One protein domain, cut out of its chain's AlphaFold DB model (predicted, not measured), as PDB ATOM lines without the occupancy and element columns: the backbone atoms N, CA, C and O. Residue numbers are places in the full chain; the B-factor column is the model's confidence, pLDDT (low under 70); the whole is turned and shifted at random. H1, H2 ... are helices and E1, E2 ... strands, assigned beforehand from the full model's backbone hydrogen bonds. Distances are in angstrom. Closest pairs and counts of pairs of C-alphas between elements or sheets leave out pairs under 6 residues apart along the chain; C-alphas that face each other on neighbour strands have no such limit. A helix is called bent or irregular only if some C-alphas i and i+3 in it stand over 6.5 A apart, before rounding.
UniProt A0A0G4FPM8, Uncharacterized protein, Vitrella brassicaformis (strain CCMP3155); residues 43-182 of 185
ATOM      1  N   PRO A  43     132.340 130.731  99.076       94.50
ATOM      2  CA  PRO A  43     132.043 131.129  97.700       94.50
ATOM      3  C   PRO A  43     133.036 132.170  97.175       94.50
ATOM      4  O   PRO A  43     133.469 133.050  97.911       94.50
ATOM      5  N   GLN A  44     133.374 132.132  95.884       95.56
ATOM      6  CA  GLN A  44     134.227 133.179  95.297       95.56
ATOM      7  C   GLN A  44     133.509 134.523  95.165       95.56
ATOM      8  O   GLN A  44     134.130 135.572  95.278       95.56
ATOM      9  N   SER A  45     132.200 134.496  94.941       95.50
ATOM     10  CA  SER A  45     131.373 135.689  94.817       95.50
ATOM     11  C   SER A  45     129.910 135.356  95.078       95.50
ATOM     12  O   SER A  45     129.507 134.203  94.907       95.50
ATOM     13  N   PHE A  46     129.108 136.361  95.411       94.38
ATOM     14  CA  PHE A  46     127.651 136.239  95.481       94.38
ATOM     15  C   PHE A  46     126.963 137.532  95.033       94.38
ATOM     16  O   PHE A  46     127.487 138.631  95.223       94.38
ATOM     17  N   ASP A  47     125.798 137.380  94.406       91.62
ATOM     18  CA  ASP A  47     125.014 138.471  93.826       91.62
ATOM     19  C   ASP A  47     124.346 139.336  94.902       91.62
ATOM     20  O   ASP A  47     123.750 138.820  95.849       91.62
ATOM     21  N   LEU A  48     124.414 140.655  94.710       91.19
ATOM     22  CA  LEU A  48     123.800 141.677  95.557       91.19
ATOM     23  C   LEU A  48     123.012 142.730  94.753       91.19
ATOM     24  O   LEU A  48     122.472 143.650  95.361       91.19
ATOM     25  N   SER A  49     122.847 142.553  93.436       85.88
ATOM     26  CA  SER A  49     122.266 143.511  92.467       85.88
ATOM     27  C   SER A  49     120.848 144.030  92.755       85.88
ATOM     28  O   SER A  49     120.351 144.931  92.085       85.88
ATOM     29  N   THR A  50     120.162 143.472  93.752       82.75
ATOM     30  CA  THR A  50     118.808 143.890  94.162       82.75
ATOM     31  C   THR A  50     118.794 144.719  95.444       82.75
ATOM     32  O   THR A  50     117.716 145.113  95.900       82.75
ATOM     33  N   ILE A  51     119.952 144.905  96.081       86.62
ATOM     34  CA  ILE A  51     120.101 145.745  97.268       86.62
ATOM     35  C   ILE A  51     120.232 147.181  96.780       86.62
ATOM     36  O   ILE A  51     121.234 147.559  96.193       86.62
ATOM     37  N   LEU A  52     119.184 147.966  97.015       80.88
ATOM     38  CA  LEU A  52     119.097 149.349  96.560       80.88
ATOM     39  C   LEU A  52     119.386 150.331  97.693       80.88
ATOM     40  O   LEU A  52     119.098 150.034  98.863       80.88
ATOM     41  N   HIS A  53     119.878 151.518  97.331       81.75
ATOM     42  CA  HIS A  53     119.995 152.640  98.257       81.75
ATOM     43  C   HIS A  53     118.608 153.000  98.836       81.75
ATOM     44  O   HIS A  53     117.607 152.976  98.103       81.75
ATOM     45  N   PRO A  54     118.495 153.323 100.142       81.00
ATOM     46  CA  PRO A  54     117.216 153.678 100.760       81.00
ATOM     47  C   PRO A  54     116.476 154.826 100.060       81.00
ATOM     48  O   PRO A  54     115.247 154.800  99.978       81.00
ATOM     49  N   GLU A  55     117.209 155.805  99.525       77.69
ATOM     50  CA  GLU A  55     116.629 156.946  98.802       77.69
ATOM     51  C   GLU A  55     116.001 156.528  97.471       77.69
ATOM     52  O   GLU A  55     114.848 156.876  97.219       77.69
ATOM     53  N   MET A  56     116.670 155.673  96.690       77.19
ATOM     54  CA  MET A  56     116.095 155.112  95.461       77.19
ATOM     55  C   MET A  56     114.806 154.337  95.753       77.19
ATOM     56  O   MET A  56     113.815 154.459  95.036       77.19
ATOM     57  N   LEU A  57     114.772 153.561  96.843       76.00
ATOM     58  CA  LEU A  57     113.555 152.853  97.258       76.00
ATOM     59  C   LEU A  57     112.415 153.817  97.611       76.00
ATOM     60  O   LEU A  57     111.250 153.525  97.317       76.00
ATOM     61  N   ALA A  58     112.729 154.944  98.255       78.81
ATOM     62  CA  ALA A  58     111.750 155.971  98.586       78.81
ATOM     63  C   ALA A  58     111.225 156.674  97.325       78.81
ATOM     64  O   ALA A  58     110.012 156.836  97.184       78.81
ATOM     65  N   GLU A  59     112.110 157.018  96.392       79.31
ATOM     66  CA  GLU A  59     111.763 157.654  95.122       79.31
ATOM     67  C   GLU A  59     110.898 156.742  94.246       79.31
ATOM     68  O   GLU A  59     109.811 157.143  93.826       79.31
ATOM     69  N   MET A  60     111.289 155.477  94.061       77.38
ATOM     70  CA  MET A  60     110.483 154.499  93.320       77.38
ATOM     71  C   MET A  60     109.070 154.382  93.903       77.38
ATOM     72  O   MET A  60     108.086 154.337  93.164       77.38
ATOM     73  N   LYS A  61     108.954 154.383  95.238       78.69
ATOM     74  CA  LYS A  61     107.658 154.338  95.928       78.69
ATOM     75  C   LYS A  61     106.825 155.597  95.673       78.69
ATOM     76  O   LYS A  61     105.615 155.476  95.491       78.69
ATOM     77  N   LEU A  62     107.447 156.776  95.664       78.62
ATOM     78  CA  LEU A  62     106.782 158.048  95.363       78.62
ATOM     79  C   LEU A  62     106.303 158.109  93.907       78.62
ATOM     80  O   LEU A  62     105.190 158.562  93.650       78.62
ATOM     81  N   LEU A  63     107.104 157.591  92.976       80.19
ATOM     82  CA  LEU A  63     106.801 157.549  91.544       80.19
ATOM     83  C   LEU A  63     105.859 156.397  91.148       80.19
ATOM     84  O   LEU A  63     105.561 156.219  89.969       80.19
ATOM     85  N   GLY A  64     105.400 155.586  92.108       71.69
ATOM     86  CA  GLY A  64     104.562 154.413  91.841       71.69
ATOM     87  C   GLY A  64     105.269 153.316  91.036       71.69
ATOM     88  O   GLY A  64     104.614 152.401  90.529       71.69
ATOM     89  N   GLN A  65     106.596 153.388  90.914       75.56
ATOM     90  CA  GLN A  65     107.399 152.373  90.254       75.56
ATOM     91  C   GLN A  65     107.497 151.134  91.141       75.56
ATOM     92  O   GLN A  65     107.618 151.201  92.369       75.56
ATOM     93  N   LYS A  66     107.453 149.962  90.511       62.28
ATOM     94  CA  LYS A  66     107.682 148.713  91.230       62.28
ATOM     95  C   LYS A  66     109.169 148.609  91.528       62.28
ATOM     96  O   LYS A  66     109.966 148.477  90.605       62.28
ATOM     97  N   ALA A  67     109.522 148.619  92.814       62.78
ATOM     98  CA  ALA A  67     110.825 148.134  93.252       62.78
ATOM     99  C   ALA A  67     111.090 146.750  92.623       62.78
ATOM    100  O   ALA A  67     110.122 145.998  92.412       62.78
ATOM    101  N   PRO A  68     112.359 146.390  92.347       64.44
ATOM    102  CA  PRO A  68     112.697 145.054  91.874       64.44
ATOM    103  C   PRO A  68     112.013 144.015  92.765       64.44
ATOM    104  O   PRO A  68     111.866 144.261  93.968       64.44
ATOM    105  N   PRO A  69     111.551 142.880  92.217       56.91
ATOM    106  CA  PRO A  69     110.775 141.913  92.977       56.91
ATOM    107  C   PRO A  69     111.574 141.384  94.183       56.91
ATOM    108  O   PRO A  69     112.306 140.403  94.089       56.91
ATOM    109  N   LYS A  70     111.383 142.007  95.354       63.03
ATOM    110  CA  LYS A  70     111.850 141.525  96.659       63.03
ATOM    111  C   LYS A  70     110.974 140.353  97.076       63.03
ATOM    112  O   LYS A  70     110.062 140.484  97.897       63.03
ATOM    113  N   SER A  71     111.171 139.199  96.448       62.03
ATOM    114  CA  SER A  71     110.468 138.004  96.894       62.03
ATOM    115  C   SER A  71     110.922 137.688  98.327       62.03
ATOM    116  O   SER A  71     112.107 137.736  98.641       62.03
ATOM    117  N   LYS A  72     110.005 137.332  99.235       63.31
ATOM    118  CA  LYS A  72     110.408 136.873 100.582       63.31
ATOM    119  C   LYS A  72     111.409 135.708 100.519       63.31
ATOM    120  O   LYS A  72     112.213 135.555 101.429       63.31
ATOM    121  N   LYS A  73     111.359 134.919  99.440       67.38
ATOM    122  CA  LYS A  73     112.285 133.821  99.169       67.38
ATOM    123  C   LYS A  73     113.713 134.313  98.917       67.38
ATOM    124  O   LYS A  73     114.622 133.738  99.492       67.38
ATOM    125  N   SER A  74     113.906 135.386  98.148       77.12
ATOM    126  CA  SER A  74     115.246 135.936  97.894       77.12
ATOM    127  C   SER A  74     115.858 136.575  99.141       77.12
ATOM    128  O   SER A  74     117.057 136.480  99.348       77.12
ATOM    129  N   MET A  75     115.047 137.148 100.035       84.19
ATOM    130  CA  MET A  75     115.547 137.686 101.311       84.19
ATOM    131  C   MET A  75     116.028 136.603 102.285       84.19
ATOM    132  O   MET A  75     116.879 136.872 103.127       84.19
ATOM    133  N   GLN A  76     115.470 135.395 102.191       88.44
ATOM    134  CA  GLN A  76     115.823 134.248 103.038       88.44
ATOM    135  C   GLN A  76     116.901 133.355 102.415       88.44
ATOM    136  O   GLN A  76     117.309 132.373 103.032       88.44
ATOM    137  N   GLU A  77     117.343 133.670 101.200       91.75
ATOM    138  CA  GLU A  77     118.410 132.950 100.521       91.75
ATOM    139  C   GLU A  77     119.713 133.084 101.310       91.75
ATOM    140  O   GLU A  77     120.153 134.199 101.600       91.75
ATOM    141  N   VAL A  78     120.323 131.950 101.654       93.38
ATOM    142  CA  VAL A  78     121.665 131.909 102.240       93.38
ATOM    143  C   VAL A  78     122.663 132.175 101.120       93.38
ATOM    144  O   VAL A  78     122.864 131.329 100.253       93.38
ATOM    145  N   VAL A  79     123.284 133.350 101.148       94.00
ATOM    146  CA  VAL A  79     124.287 133.766 100.152       94.00
ATOM    147  C   VAL A  79     125.708 133.489 100.628       94.00
ATOM    148  O   VAL A  79     126.642 133.446  99.828       94.00
ATOM    149  N   TYR A  80     125.879 133.272 101.933       94.81
ATOM    150  CA  TYR A  80     127.173 133.005 102.528       94.81
ATOM    151  C   TYR A  80     127.040 132.026 103.710       94.81
ATOM    152  O   TYR A  80     126.364 132.340 104.685       94.81
ATOM    153  N   PRO A  81     127.652 130.828 103.657       94.38
ATOM    154  CA  PRO A  81     127.296 129.715 104.548       94.38
ATOM    155  C   PRO A  81     127.922 129.774 105.952       94.38
ATOM    156  O   PRO A  81     127.653 128.901 106.772       94.38
ATOM    157  N   PHE A  82     128.754 130.775 106.249       94.88
ATOM    158  CA  PHE A  82     129.430 130.920 107.543       94.88
ATOM    159  C   PHE A  82     128.744 131.982 108.415       94.88
ATOM    160  O   PHE A  82     128.036 132.843 107.889       94.88
ATOM    161  N   PRO A  83     128.938 131.951 109.747       93.75
ATOM    162  CA  PRO A  83     128.199 132.810 110.672       93.75
ATOM    163  C   PRO A  83     128.586 134.291 110.608       93.75
ATOM    164  O   PRO A  83     127.823 135.129 111.089       93.75
ATOM    165  N   SER A  84     129.744 134.636 110.041       94.38
ATOM    166  CA  SER A  84     130.215 136.019 109.964       94.38
ATOM    167  C   SER A  84     131.014 136.303 108.696       94.38
ATOM    168  O   SER A  84     131.692 135.425 108.169       94.38
ATOM    169  N   ILE A  85     130.974 137.540 108.216       94.50
ATOM    170  CA  ILE A  85     131.707 138.011 107.033       94.50
ATOM    171  C   ILE A  85     132.104 139.472 107.238       94.50
ATOM    172  O   ILE A  85     131.445 140.202 107.981       94.50
ATOM    173  N   ILE A  86     133.158 139.913 106.560       92.31
ATOM    174  CA  ILE A  86     133.522 141.322 106.438       92.31
ATOM    175  C   ILE A  86     133.387 141.734 104.977       92.31
ATOM    176  O   ILE A  86     133.988 141.115 104.102       92.31
ATOM    177  N   LEU A  87     132.612 142.783 104.725       91.31
ATOM    178  CA  LEU A  87     132.473 143.437 103.428       91.31
ATOM    179  C   LEU A  87     133.270 144.742 103.433       91.31
ATOM    180  O   LEU A  87     133.253 145.452 104.432       91.31
ATOM    181  N   THR A  88     133.934 145.097 102.336       88.38
ATOM    182  CA  THR A  88     134.598 146.401 102.190       88.38
ATOM    183  C   THR A  88     134.291 147.049 100.846       88.38
ATOM    184  O   THR A  88     134.235 146.356  99.833       88.38
ATOM    185  N   SER A  89     134.108 148.370 100.824       84.88
ATOM    186  CA  SER A  89     134.016 149.162  99.589       84.88
ATOM    187  C   SER A  89     135.355 149.768  99.157       84.88
ATOM    188  O   SER A  89     135.405 150.496  98.168       84.88
ATOM    189  N   ALA A  90     136.448 149.492  99.880       78.62
ATOM    190  CA  ALA A  90     137.773 149.936  99.461       78.62
ATOM    191  C   ALA A  90     138.108 149.398  98.058       78.62
ATOM    192  O   ALA A  90     137.716 148.274  97.732       78.62
ATOM    193  N   PRO A  91     138.853 150.130  97.216       71.44
ATOM    194  CA  PRO A  91     139.458 149.579  96.017       71.44
ATOM    195  C   PRO A  91     140.572 148.618  96.416       71.44
ATOM    196  O   PRO A  91     141.175 148.742  97.482       71.44
ATOM    197  N   ARG A  92     140.868 147.654  95.546       67.50
ATOM    198  CA  ARG A  92     141.987 146.741  95.765       67.50
ATOM    199  C   ARG A  92     143.293 147.534  95.682       67.50
ATOM    200  O   ARG A  92     143.698 147.929  94.593       67.50
ATOM    201  N   GLY A  93     143.918 147.794  96.827       59.78
ATOM    202  CA  GLY A  93     145.225 148.441  96.877       59.78
ATOM    203  C   GLY A  93     146.330 147.571  96.268       59.78
ATOM    204  O   GLY A  93     146.228 146.347  96.183       59.78
ATOM    205  N   ASP A  94     147.429 148.218  95.918       50.62
ATOM    206  CA  ASP A  94     148.652 147.708  95.293       50.62
ATOM    207  C   ASP A  94     149.552 146.856  96.221       50.62
ATOM    208  O   ASP A  94     150.717 146.611  95.915       50.62
ATOM    209  N   GLY A  95     149.016 146.320  97.327       50.44
ATOM    210  CA  GLY A  95     149.755 145.335  98.136       50.44
ATOM    211  C   GLY A  95     149.331 145.141  99.593       50.44
ATOM    212  O   GLY A  95     149.883 144.268 100.251       50.44
ATOM    213  N   ASN A  96     148.359 145.901 100.110       56.03
ATOM    214  CA  ASN A  96     147.980 145.865 101.533       56.03
ATOM    215  C   ASN A  96     146.489 145.574 101.773       56.03
ATOM    216  O   ASN A  96     145.915 146.097 102.724       56.03
ATOM    217  N   GLY A  97     145.871 144.717 100.954       59.78
ATOM    218  CA  GLY A  97     144.441 144.392 101.057       59.78
ATOM    219  C   GLY A  97     143.991 143.974 102.463       59.78
ATOM    220  O   GLY A  97     142.875 144.274 102.849       59.78
ATOM    221  N   GLU A  98     144.858 143.373 103.287       65.38
ATOM    222  CA  GLU A  98     144.533 143.057 104.688       65.38
ATOM    223  C   GLU A  98     144.308 144.292 105.571       65.38
ATOM    224  O   GLU A  98     143.419 144.283 106.427       65.38
ATOM    225  N   GLN A  99     145.068 145.364 105.338       72.44
ATOM    226  CA  GLN A  99     144.925 146.614 106.081       72.44
ATOM    227  C   GLN A  99     143.591 147.304 105.772       72.44
ATOM    228  O   GLN A  99     143.095 148.037 106.630       72.44
ATOM    229  N   ASP A 100     143.002 147.037 104.598       73.00
ATOM    230  CA  ASP A 100     141.689 147.558 104.187       73.00
ATOM    231  C   ASP A 100     140.556 147.077 105.108       73.00
ATOM    232  O   ASP A 100     139.585 147.784 105.375       73.00
ATOM    233  N   PHE A 101     140.697 145.858 105.633       75.94
ATOM    234  CA  PHE A 101     139.707 145.244 106.518       75.94
ATOM    235  C   PHE A 101     139.978 145.532 108.000       75.94
ATOM    236  O   PHE A 101     139.058 145.506 108.816       75.94
ATOM    237  N   GLU A 102     141.241 145.772 108.362       72.56
ATOM    238  CA  GLU A 102     141.670 146.054 109.740       72.56
ATOM    239  C   GLU A 102     141.384 147.484 110.174       72.56
ATOM    240  O   GLU A 102     141.043 147.741 111.332       72.56
ATOM    241  N   LYS A 103     141.546 148.425 109.246       63.81
ATOM    242  CA  LYS A 103     141.203 149.814 109.481       63.81
ATOM    243  C   LYS A 103     139.703 149.921 109.205       63.81
ATOM    244  O   LYS A 103     139.261 149.937 108.061       63.81
ATOM    245  N   GLY A 104     138.908 149.938 110.276       61.16
ATOM    246  CA  GLY A 104     137.543 150.466 110.189       61.16
ATOM    247  C   GLY A 104     137.567 151.868 109.570       61.16
ATOM    248  O   GLY A 104     138.628 152.478 109.518       61.16
ATOM    249  N   ASP A 105     136.422 152.350 109.087       55.69
ATOM    250  CA  ASP A 105     136.239 153.641 108.393       55.69
ATOM    251  C   ASP A 105     137.525 154.276 107.818       55.69
ATOM    252  O   ASP A 105     138.208 155.075 108.475       55.69
ATOM    253  N   PHE A 106     137.875 153.917 106.580       53.88
ATOM    254  CA  PHE A 106     138.992 154.553 105.891       53.88
ATOM    255  C   PHE A 106     138.632 156.006 105.612       53.88
ATOM    256  O   PHE A 106     137.884 156.317 104.687       53.88
ATOM    257  N   LYS A 107     139.246 156.920 106.357       43.72
ATOM    258  CA  LYS A 107     139.479 158.273 105.856       43.72
ATOM    259  C   LYS A 107     140.558 158.156 104.787       43.72
ATOM    260  O   LYS A 107     141.746 158.160 105.115       43.72
ATOM    261  N   SER A 108     140.169 157.959 103.527       36.75
ATOM    262  CA  SER A 108     141.148 158.045 102.452       36.75
ATOM    263  C   SER A 108     141.780 159.435 102.465       36.75
ATOM    264  O   SER A 108     141.101 160.447 102.618       36.75
ATOM    265  N   THR A 109     143.099 159.473 102.314       30.84
ATOM    266  CA  THR A 109     143.900 160.694 102.157       30.84
ATOM    267  C   THR A 109     143.996 161.127 100.692       30.84
ATOM    268  O   THR A 109     144.852 161.940 100.348       30.84
ATOM    269  N   THR A 110     143.137 160.616  99.803       32.16
ATOM    270  CA  THR A 110     143.118 161.075  98.410       32.16
ATOM    271  C   THR A 110     142.324 162.371  98.289       32.16
ATOM    272  O   THR A 110     141.112 162.418  98.469       32.16
ATOM    273  N   ILE A 111     143.080 163.426  98.014       37.44
ATOM    274  CA  ILE A 111     142.694 164.823  97.879       37.44
ATOM    275  C   ILE A 111     141.856 164.993  96.611       37.44
ATOM    276  O   ILE A 111     142.415 165.303  95.569       37.44
ATOM    277  N   PHE A 112     140.542 164.814  96.676       38.31
ATOM    278  CA  PHE A 112     139.627 165.438  95.721       38.31
ATOM    279  C   PHE A 112     138.354 165.787  96.490       38.31
ATOM    280  O   PHE A 112     137.609 164.894  96.871       38.31
ATOM    281  N   TRP A 113     138.168 167.092  96.717       37.66
ATOM    282  CA  TRP A 113     137.087 167.752  97.465       37.66
ATOM    283  C   TRP A 113     137.266 167.754  98.993       37.66
ATOM    284  O   TRP A 113     137.195 166.734  99.664       37.66
ATOM    285  N   GLU A 114     137.498 168.950  99.542       37.69
ATOM    286  CA  GLU A 114     137.688 169.212 100.977       37.69
ATOM    287  C   GLU A 114     136.434 168.918 101.833       37.69
ATOM    288  O   GLU A 114     136.530 168.957 103.058       37.69
ATOM    289  N   ASP A 115     135.301 168.547 101.217       41.06
ATOM    290  CA  ASP A 115     134.000 168.417 101.886       41.06
ATOM    291  C   ASP A 115     133.367 167.005 101.874       41.06
ATOM    292  O   ASP A 115     132.376 166.799 102.571       41.06
ATOM    293  N   ASP A 116     133.926 166.009 101.173       41.94
ATOM    294  CA  ASP A 116     133.513 164.600 101.346       41.94
ATOM    295  C   ASP A 116     134.736 163.688 101.169       41.94
ATOM    296  O   ASP A 116     135.140 163.386 100.042       41.94
ATOM    297  N   PRO A 117     135.400 163.276 102.266       43.31
ATOM    298  CA  PRO A 117     136.484 162.315 102.174       43.31
ATOM    299  C   PRO A 117     135.947 161.067 101.476       43.31
ATOM    300  O   PRO A 117     134.898 160.556 101.856       43.31
ATOM    301  N   GLY A 118     136.665 160.545 100.481       46.53
ATOM    302  CA  GLY A 118     136.373 159.228  99.919       46.53
ATOM    303  C   GLY A 118     136.414 158.177 101.032       46.53
ATOM    304  O   GLY A 118     137.482 157.677 101.392       46.53
ATOM    305  N   HIS A 119     135.259 157.908 101.635       54.44
ATOM    306  CA  HIS A 119     135.118 157.048 102.797       54.44
ATOM    307  C   HIS A 119     134.969 155.612 102.314       54.44
ATOM    308  O   HIS A 119     133.874 155.184 101.942       54.44
ATOM    309  N   PHE A 120     136.064 154.853 102.318       67.38
ATOM    310  CA  PHE A 120     135.946 153.415 102.122       67.38
ATOM    311  C   PHE A 120     135.424 152.782 103.408       67.38
ATOM    312  O   PHE A 120     135.948 152.987 104.506       67.38
ATOM    313  N   ASN A 121     134.339 152.034 103.269       77.44
ATOM    314  CA  ASN A 121     133.577 151.509 104.384       77.44
ATOM    315  C   ASN A 121     133.837 150.011 104.507       77.44
ATOM    316  O   ASN A 121     133.733 149.279 103.525       77.44
ATOM    317  N   THR A 122     134.135 149.557 105.719       84.75
ATOM    318  CA  THR A 122     134.334 148.138 106.033       84.75
ATOM    319  C   THR A 122     133.304 147.719 107.062       84.75
ATOM    320  O   THR A 122     133.337 148.267 108.159       84.75
ATOM    321  N   LEU A 123     132.449 146.754 106.708       86.75
ATOM    322  CA  LEU A 123     131.263 146.264 107.411       86.75
ATOM    323  C   LEU A 123     131.402 144.801 107.821       86.75
ATOM    324  O   LEU A 123     131.392 143.908 106.983       86.75
ATOM    325  N   ALA A 124     131.465 144.548 109.126       90.06
ATOM    326  CA  ALA A 124     131.299 143.201 109.666       90.06
ATOM    327  C   ALA A 124     129.814 142.848 109.737       90.06
ATOM    328  O   ALA A 124     129.039 143.650 110.246       90.06
ATOM    329  N   ILE A 125     129.424 141.660 109.288       91.19
ATOM    330  CA  ILE A 125     128.050 141.149 109.328       91.19
ATOM    331  C   ILE A 125     128.061 139.806 110.046       91.19
ATOM    332  O   ILE A 125     128.937 138.974 109.816       91.19
ATOM    333  N   THR A 126     127.062 139.592 110.896       90.94
ATOM    334  CA  THR A 126     126.805 138.322 111.578       90.94
ATOM    335  C   THR A 126     125.445 137.786 111.156       90.94
ATOM    336  O   THR A 126     124.479 138.549 111.075       90.94
ATOM    337  N   ALA A 127     125.356 136.481 110.918       91.69
ATOM    338  CA  ALA A 127     124.110 135.802 110.591       91.69
ATOM    339  C   ALA A 127     123.078 135.975 111.714       91.69
ATOM    340  O   ALA A 127     123.412 135.869 112.896       91.69
ATOM    341  N   ALA A 128     121.809 136.175 111.348       89.69
ATOM    342  CA  ALA A 128     120.720 136.122 112.325       89.69
ATOM    343  C   ALA A 128     120.558 134.709 112.925       89.69
ATOM    344  O   ALA A 128     120.164 134.570 114.081       89.69
ATOM    345  N   ASP A 129     120.884 133.674 112.145       90.44
ATOM    346  CA  ASP A 129     120.966 132.277 112.575       90.44
ATOM    347  C   ASP A 129     122.357 131.712 112.217       90.44
ATOM    348  O   ASP A 129     122.570 131.273 111.081       90.44
ATOM    349  N   PRO A 130     123.322 131.719 113.161       90.44
ATOM    350  CA  PRO A 130     124.693 131.268 112.918       90.44
ATOM    351  C   PRO A 130     124.812 129.840 112.373       90.44
ATOM    352  O   PRO A 130     125.789 129.535 111.696       90.44
ATOM    353  N   ALA A 131     123.830 128.970 112.637       91.25
ATOM    354  CA  ALA A 131     123.838 127.589 112.157       91.25
ATOM    355  C   ALA A 131     123.462 127.459 110.671       91.25
ATOM    356  O   ALA A 131     123.714 126.417 110.068       91.25
ATOM    357  N   LYS A 132     122.839 128.491 110.086       91.06
ATOM    358  CA  LYS A 132     122.395 128.500 108.682       91.06
ATOM    359  C   LYS A 132     123.266 129.357 107.768       91.06
ATOM    360  O   LYS A 132     123.188 129.192 106.556       91.06
ATOM    361  N   GLY A 133     124.066 130.252 108.337       93.62
ATOM    362  CA  GLY A 133     124.842 131.233 107.588       93.62
ATOM    363  C   GLY A 133     124.077 132.532 107.337       93.62
ATOM    364  O   GLY A 133     122.968 132.751 107.828       93.62
ATOM    365  N   ILE A 134     124.713 133.425 106.592       94.62
ATOM    366  CA  ILE A 134     124.244 134.777 106.313       94.62
ATOM    367  C   ILE A 134     123.305 134.760 105.112       94.62
ATOM    368  O   ILE A 134     123.635 134.282 104.020       94.62
ATOM    369  N   THR A 135     122.126 135.336 105.324       94.38
ATOM    370  CA  THR A 135     121.130 135.506 104.269       94.38
ATOM    371  C   THR A 135     121.317 136.815 103.515       94.38
ATOM    372  O   THR A 135     121.884 137.778 104.037       94.38
ATOM    373  N   ARG A 136     120.766 136.905 102.301       92.31
ATOM    374  CA  ARG A 136     120.704 138.173 101.556       92.31
ATOM    375  C   ARG A 136     120.029 139.276 102.377       92.31
ATOM    376  O   ARG A 136     120.473 140.418 102.354       92.31
ATOM    377  N   GLY A 137     118.997 138.929 103.148       90.19
ATOM    378  CA  GLY A 137     118.306 139.866 104.030       90.19
ATOM    379  C   GLY A 137     119.126 140.333 105.232       90.19
ATOM    380  O   GLY A 137     118.888 141.433 105.731       90.19
ATOM    381  N   ASP A 138     120.101 139.543 105.690       92.38
ATOM    382  CA  ASP A 138     121.076 140.002 106.683       92.38
ATOM    383  C   ASP A 138     122.000 141.058 106.087       92.38
ATOM    384  O   ASP A 138     122.208 142.101 106.704       92.38
ATOM    385  N   ILE A 139     122.472 140.827 104.859       91.94
ATOM    386  CA  ILE A 139     123.324 141.777 104.143       91.94
ATOM    387  C   ILE A 139     122.579 143.073 103.831       91.94
ATOM    388  O   ILE A 139     123.070 144.143 104.177       91.94
ATOM    389  N   GLU A 140     121.381 142.995 103.244       90.19
ATOM    390  CA  GLU A 140     120.586 144.182 102.906       90.19
ATOM    391  C   GLU A 140     120.315 145.051 104.138       90.19
ATOM    392  O   GLU A 140     120.494 146.266 104.091       90.19
ATOM    393  N   ARG A 141     119.928 144.426 105.257       87.31
ATOM    394  CA  ARG A 141     119.634 145.137 106.505       87.31
ATOM    395  C   ARG A 141     120.856 145.880 107.036       87.31
ATOM    396  O   ARG A 141     120.723 147.026 107.454       87.31
ATOM    397  N   GLU A 142     122.013 145.227 107.054       87.12
ATOM    398  CA  GLU A 142     123.245 145.823 107.574       87.12
ATOM    399  C   GLU A 142     123.777 146.913 106.637       87.12
ATOM    400  O   GLU A 142     124.095 148.000 107.108       87.12
ATOM    401  N   ILE A 143     123.783 146.680 105.319       86.88
ATOM    402  CA  ILE A 143     124.228 147.660 104.318       86.88
ATOM    403  C   ILE A 143     123.340 148.916 104.321       86.88
ATOM    404  O   ILE A 143     123.865 150.026 104.353       86.88
ATOM    405  N   GLN A 144     122.010 148.772 104.340       83.62
ATOM    406  CA  GLN A 144     121.091 149.923 104.348       83.62
ATOM    407  C   GLN A 144     121.122 150.694 105.672       83.62
ATOM    408  O   GLN A 144     120.937 151.911 105.688       83.62
ATOM    409  N   ALA A 145     121.330 150.004 106.797       79.81
ATOM    410  CA  ALA A 145     121.450 150.657 108.099       79.81
ATOM    411  C   ALA A 145     122.804 151.360 108.268       79.81
ATOM    412  O   ALA A 145     122.905 152.350 109.000       79.81
ATOM    413  N   PHE A 146     123.848 150.854 107.613       77.19
ATOM    414  CA  PHE A 146     125.190 151.384 107.743       77.19
ATOM    415  C   PHE A 146     125.314 152.744 107.056       77.19
ATOM    416  O   PHE A 146     125.204 152.865 105.837       77.19
ATOM    417  N   LYS A 147     125.529 153.789 107.869       72.25
ATOM    418  CA  LYS A 147     125.680 155.184 107.421       72.25
ATOM    419  C   LYS A 147     124.585 155.625 106.431       72.25
ATOM    420  O   LYS A 147     124.869 156.328 105.472       72.25
ATOM    421  N   GLY A 148     123.343 155.182 106.643       70.94
ATOM    422  CA  GLY A 148     122.204 155.556 105.797       70.94
ATOM    423  C   GLY A 148     122.178 154.919 104.403       70.94
ATOM    424  O   GLY A 148     121.374 155.349 103.584       70.94
ATOM    425  N   GLY A 149     123.007 153.904 104.137       73.50
ATOM    426  CA  GLY A 149     123.046 153.223 102.844       73.50
ATOM    427  C   GLY A 149     124.288 153.502 102.006       73.50
ATOM    428  O   GLY A 149     124.354 152.994 100.895       73.50
ATOM    429  N   ARG A 150     125.315 154.190 102.536       76.12
ATOM    430  CA  ARG A 150     126.587 154.518 101.837       76.12
ATOM    431  C   ARG A 150     127.407 153.318 101.309       76.12
ATOM    432  O   ARG A 150     128.529 153.497 100.847       76.12
ATOM    433  N   MET A 151     126.918 152.085 101.447       83.06
ATOM    434  CA  MET A 151     127.505 150.885 100.833       83.06
ATOM    435  C   MET A 151     126.616 150.271  99.735       83.06
ATOM    436  O   MET A 151     127.041 149.300  99.112       83.06
ATOM    437  N   CYS A 152     125.416 150.813  99.489       83.38
ATOM    438  CA  CYS A 152     124.516 150.399  98.404       83.38
ATOM    439  C   CYS A 152     124.949 150.920  97.028       83.38
ATOM    440  O   CYS A 152     124.541 150.351  96.021       83.38
ATOM    441  N   ASP A 153     125.746 151.983  96.982       78.12
ATOM    442  CA  ASP A 153     126.250 152.587  95.756       78.12
ATOM    443  C   ASP A 153     127.666 153.142  95.960       78.12
ATOM    444  O   ASP A 153     128.194 153.179  97.080       78.12
ATOM    445  N   GLN A 154     128.300 153.514  94.852       74.62
ATOM    446  CA  GLN A 154     129.569 154.227  94.844       74.62
ATOM    447  C   GLN A 154     129.530 155.325  93.780       74.62
ATOM    448  O   GLN A 154     129.116 155.082  92.646       74.62
ATOM    449  N   PHE A 155     130.010 156.520  94.129       66.06
ATOM    450  CA  PHE A 155     130.177 157.611  93.168       66.06
ATOM    451  C   PHE A 155     131.157 157.213  92.059       66.06
ATOM    452  O   PHE A 155     132.306 156.853  92.333       66.06
ATOM    453  N   ALA A 156     130.711 157.305  90.804       53.84
ATOM    454  CA  ALA A 156     131.475 156.917  89.619       53.84
ATOM    455  C   ALA A 156     132.423 158.019  89.089       53.84
ATOM    456  O   ALA A 156     132.837 157.981  87.933       53.84
ATOM    457  N   GLY A 157     132.806 159.000  89.915       56.31
ATOM    458  CA  GLY A 157     133.674 160.114  89.517       56.31
ATOM    459  C   GLY A 157     132.920 161.432  89.310       56.31
ATOM    460  O   GLY A 157     132.059 161.780  90.111       56.31
ATOM    461  N   TYR A 158     133.302 162.215  88.292       37.59
ATOM    462  CA  TYR A 158     132.737 163.546  88.020       37.59
ATOM    463  C   TYR A 158     131.296 163.449  87.473       37.59
ATOM    464  O   TYR A 158     131.119 163.262  86.273       37.59
ATOM    465  N   GLY A 159     130.284 163.631  88.329       50.75
ATOM    466  CA  GLY A 159     128.858 163.702  87.961       50.75
ATOM    467  C   GLY A 159     127.928 163.136  89.045       50.75
ATOM    468  O   GLY A 159     128.408 162.634  90.056       50.75
ATOM    469  N   ASP A 160     126.611 163.180  88.807       53.59
ATOM    470  CA  ASP A 160     125.574 162.528  89.642       53.59
ATOM    471  C   ASP A 160     125.398 161.030  89.284       53.59
ATOM    472  O   ASP A 160     124.344 160.432  89.503       53.59
ATOM    473  N   GLU A 161     126.407 160.409  88.667       59.22
ATOM    474  CA  GLU A 161     126.346 159.008  88.252       59.22
ATOM    475  C   GLU A 161     126.739 158.095  89.423       59.22
ATOM    476  O   GLU A 161     127.890 158.059  89.876       59.22
ATOM    477  N   HIS A 162     125.747 157.361  89.930       69.88
ATOM    478  CA  HIS A 162     125.907 156.355  90.973       69.88
ATOM    479  C   HIS A 162     126.026 154.968  90.344       69.88
ATOM    480  O   HIS A 162     125.131 154.530  89.623       69.88
ATOM    481  N   ASN A 163     127.103 154.253  90.669       79.88
ATOM    482  CA  ASN A 163     127.209 152.834  90.360       79.88
ATOM    483  C   ASN A 163     126.459 152.023  91.418       79.88
ATOM    484  O   ASN A 163     126.733 152.154  92.615       79.88
ATOM    485  N   ASP A 164     125.562 151.147  90.979       84.19
ATOM    486  CA  ASP A 164     124.799 150.277  91.868       84.19
ATOM    487  C   ASP A 164     125.669 149.144  92.425       84.19
ATOM    488  O   ASP A 164     126.583 148.639  91.766       84.19
ATOM    489  N   LEU A 165     125.354 148.690  93.640       88.19
ATOM    490  CA  LEU A 165     125.942 147.481  94.205       88.19
ATOM    491  C   LEU A 165     125.517 146.248  93.399       88.19
ATOM    492  O   LEU A 165     124.344 145.885  93.386       88.19
ATOM    493  N   LEU A 166     126.478 145.551  92.790       89.62
ATOM    494  CA  LEU A 166     126.209 144.377  91.954       89.62
ATOM    495  C   LEU A 166     126.449 143.063  92.694       89.62
ATOM    496  O   LEU A 166     125.643 142.140  92.619       89.62
ATOM    497  N   ARG A 167     127.587 142.942  93.383       92.56
ATOM    498  CA  ARG A 167     128.014 141.692  94.028       92.56
ATOM    499  C   ARG A 167     129.079 141.940  95.084       92.56
ATOM    500  O   ARG A 167     129.634 143.032  95.179       92.56
ATOM    501  N   ALA A 168     129.396 140.896  95.838       94.31
ATOM    502  CA  ALA A 168     130.595 140.843  96.660       94.31
ATOM    503  C   ALA A 168     131.540 139.759  96.127       94.31
ATOM    504  O   ALA A 168     131.101 138.647  95.825       94.31
ATOM    505  N   GLU A 169     132.828 140.074  96.026       94.38
ATOM    506  CA  GLU A 169     133.885 139.165  95.576       94.38
ATOM    507  C   GLU A 169     134.869 138.884  96.702       94.38
ATOM    508  O   GLU A 169     135.265 139.786  97.442       94.38
ATOM    509  N   ARG A 170     135.271 137.624  96.845       92.25
ATOM    510  CA  ARG A 170     136.206 137.212  97.886       92.25
ATOM    511  C   ARG A 170     137.592 137.774  97.594       92.25
ATOM    512  O   ARG A 170     138.175 137.484  96.552       92.25
ATOM    513  N   ASP A 171     138.141 138.511  98.553       88.44
ATOM    514  CA  ASP A 171     139.550 138.915  98.533       88.44
ATOM    515  C   ASP A 171     140.378 137.905  99.338       88.44
ATOM    516  O   ASP A 171     141.351 137.339  98.842       88.44
ATOM    517  N   LEU A 172     139.934 137.610 100.564       86.69
ATOM    518  CA  LEU A 172     140.577 136.685 101.500       86.69
ATOM    519  C   LEU A 172     139.518 135.945 102.336       86.69
ATOM    520  O   LEU A 172     138.346 136.305 102.302       86.69
ATOM    521  N   CYS A 173     139.919 134.925 103.104       88.75
ATOM    522  CA  CYS A 173     139.009 134.156 103.969       88.75
ATOM    523  C   CYS A 173     138.110 135.086 104.809       88.75
ATOM    524  O   CYS A 173     138.622 135.954 105.529       88.75
ATOM    525  N   GLY A 174     136.789 134.947 104.660       89.56
ATOM    526  CA  GLY A 174     135.768 135.751 105.336       89.56
ATOM    527  C   GLY A 174     135.736 137.237 104.976       89.56
ATOM    528  O   GLY A 174     135.009 137.993 105.621       89.56
ATOM    529  N   ARG A 175     136.512 137.667 103.979       91.75
ATOM    530  CA  ARG A 175     136.757 139.066 103.611       91.75
ATOM    531  C   ARG A 175     136.428 139.286 102.140       91.75
ATOM    532  O   ARG A 175     137.102 138.769 101.248       91.75
ATOM    533  N   TYR A 176     135.389 140.071 101.899       92.88
ATOM    534  CA  TYR A 176     134.839 140.314 100.575       92.88
ATOM    535  C   TYR A 176     134.848 141.794 100.244       92.88
ATOM    536  O   TYR A 176     134.615 142.647 101.099       92.88
ATOM    537  N   ARG A 177     135.079 142.090  98.974       90.94
ATOM    538  CA  ARG A 177     135.055 143.431  98.418       90.94
ATOM    539  C   ARG A 177     133.774 143.621  97.624       90.94
ATOM    540  O   ARG A 177     133.371 142.736  96.870       90.94
ATOM    541  N   LEU A 178     133.120 144.752  97.832       91.38
ATOM    542  CA  LEU A 178     131.934 145.126  97.083       91.38
ATOM    543  C   LEU A 178     132.336 145.556  95.677       91.38
ATOM    544  O   LEU A 178     133.337 146.247  95.485       91.38
ATOM    545  N   VAL A 179     131.551 145.112  94.703       89.50
ATOM    546  CA  VAL A 179     131.716 145.459  93.295       89.50
ATOM    547  C   VAL A 179     130.509 146.272  92.869       89.50
ATOM    548  O   VAL A 179     129.369 145.817  93.001       89.50
ATOM    549  N   TYR A 180     130.799 147.450  92.334       87.19
ATOM    550  CA  TYR A 180     129.827 148.405  91.834       87.19
ATOM    551  C   TYR A 180     129.944 148.520  90.315       87.19
ATOM    552  O   TYR A 180     131.027 148.328  89.755       87.19
ATOM    553  N   GLY A 181     128.838 148.829  89.651       83.56
ATOM    554  CA  GLY A 181     128.827 149.154  88.228       83.56
ATOM    555  C   GLY A 181     127.421 149.435  87.725       83.56
ATOM    556  O   GLY A 181     126.465 149.437  88.504       83.56
ATOM    557  N   ASP A 182     127.304 149.617  86.415       77.00
ATOM    558  CA  ASP A 182     126.011 149.742  85.754       77.00
ATOM    559  C   ASP A 182     125.205 148.449  85.909       77.00
ATOM    560  O   ASP A 182     125.736 147.336  85.765       77.00
TER     561      ASP A 182
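This is residues 43 to 182 of the 185 residues of an uncharacterized protein of Vitrella brassicaformis (strain CCMP3155) (UniProt A0A0G4FPM8). A strongly twisted six-stranded sheet makes the core, with the long helix H4 over one face and the small helix H3 over the opposite face. H1 and H2 lie off the sheet, near opposite ends of H4, and residues 103 to 121 form a long loop between H3 and E4. The printed part has 140 residues, with four named helices and seven named strands in the order E1 H1 H2 E2 E3 H3 E4 H4 E5 E6 E7. The class is mixed, helices and strands, and the sheet is mixed and branched. The whole is compact, with a radius of gyration of the C-alphas of 15.4 A, and flat, spanning 43 by 40 by 22 A.

E1, residues 45 to 47, begins at C-alpha 45 (131.373, 135.689, 94.817). H1 is residues 54 to 62, 12.5 A long; H2 is 72 to 75; E2 is 78 to 80. E3, residues 84 to 88, measures 13.7 A, H3 is residues 97 to 102, and E4, residues 122 to 126, measures 13.6 A. H4, residues 136 to 149, measures 15.3 A and is irregular: C-alphas 144 and 147 are 7.6 A apart. E5 is residues 153 to 155, E6 is 162 to 172, 26.7 A, and E7 is 175 to 181, 20.0 A, ending at C-alpha 181 (128.827, 149.154, 88.228).

E5, E6 and E7 form a meander, each strand the antiparallel neighbour of the one before, in two hairpins (N 154 to O 163, 3.1 A; N 169 to O 177, 2.8 A). E6 bends by 64 degrees at residue 166. E1 is antiparallel to E6 on the other side from E7 (N 46 to O 168, 3.1 A). E3 is parallel to E7 (N 88 to O 176, 2.8 A) and antiparallel to E4 (N 87 to O 123, 2.8 A). E2 pairs with no named strand; its residues 78 to 80 pair with residues 134 to 135. H4 is over E3 and E4 at a height over the sheet of 9.5 A, with Glu 142 and Ile 125 its closest C-alphas to E4, 6.9 A. H3 is on the opposite face, 8.5 A high. H2 touches H4 at Met 75 and Gly 137, closest C-alphas 4.4 A. H1 only just touches H4, with 3 pairs of C-alphas within 8 A, the closest Pro 54 and Gly 149, 6.2 A. Every O i to N i+4 pair is within hydrogen-bond range in H1, but 1 of 2 in H3 and 7 of 10 in H4; H2 is too short for one.

The farthest C-alphas, of Gly 64 and Gly 95, are 46.5 A apart. The printed part has no cut, and the link from H3 to E4 is long. Mean pLDDT of the printed part is 76.3; residues 66 to 73, 92 to 98, 103 to 120 and 155 to 162 are under 70.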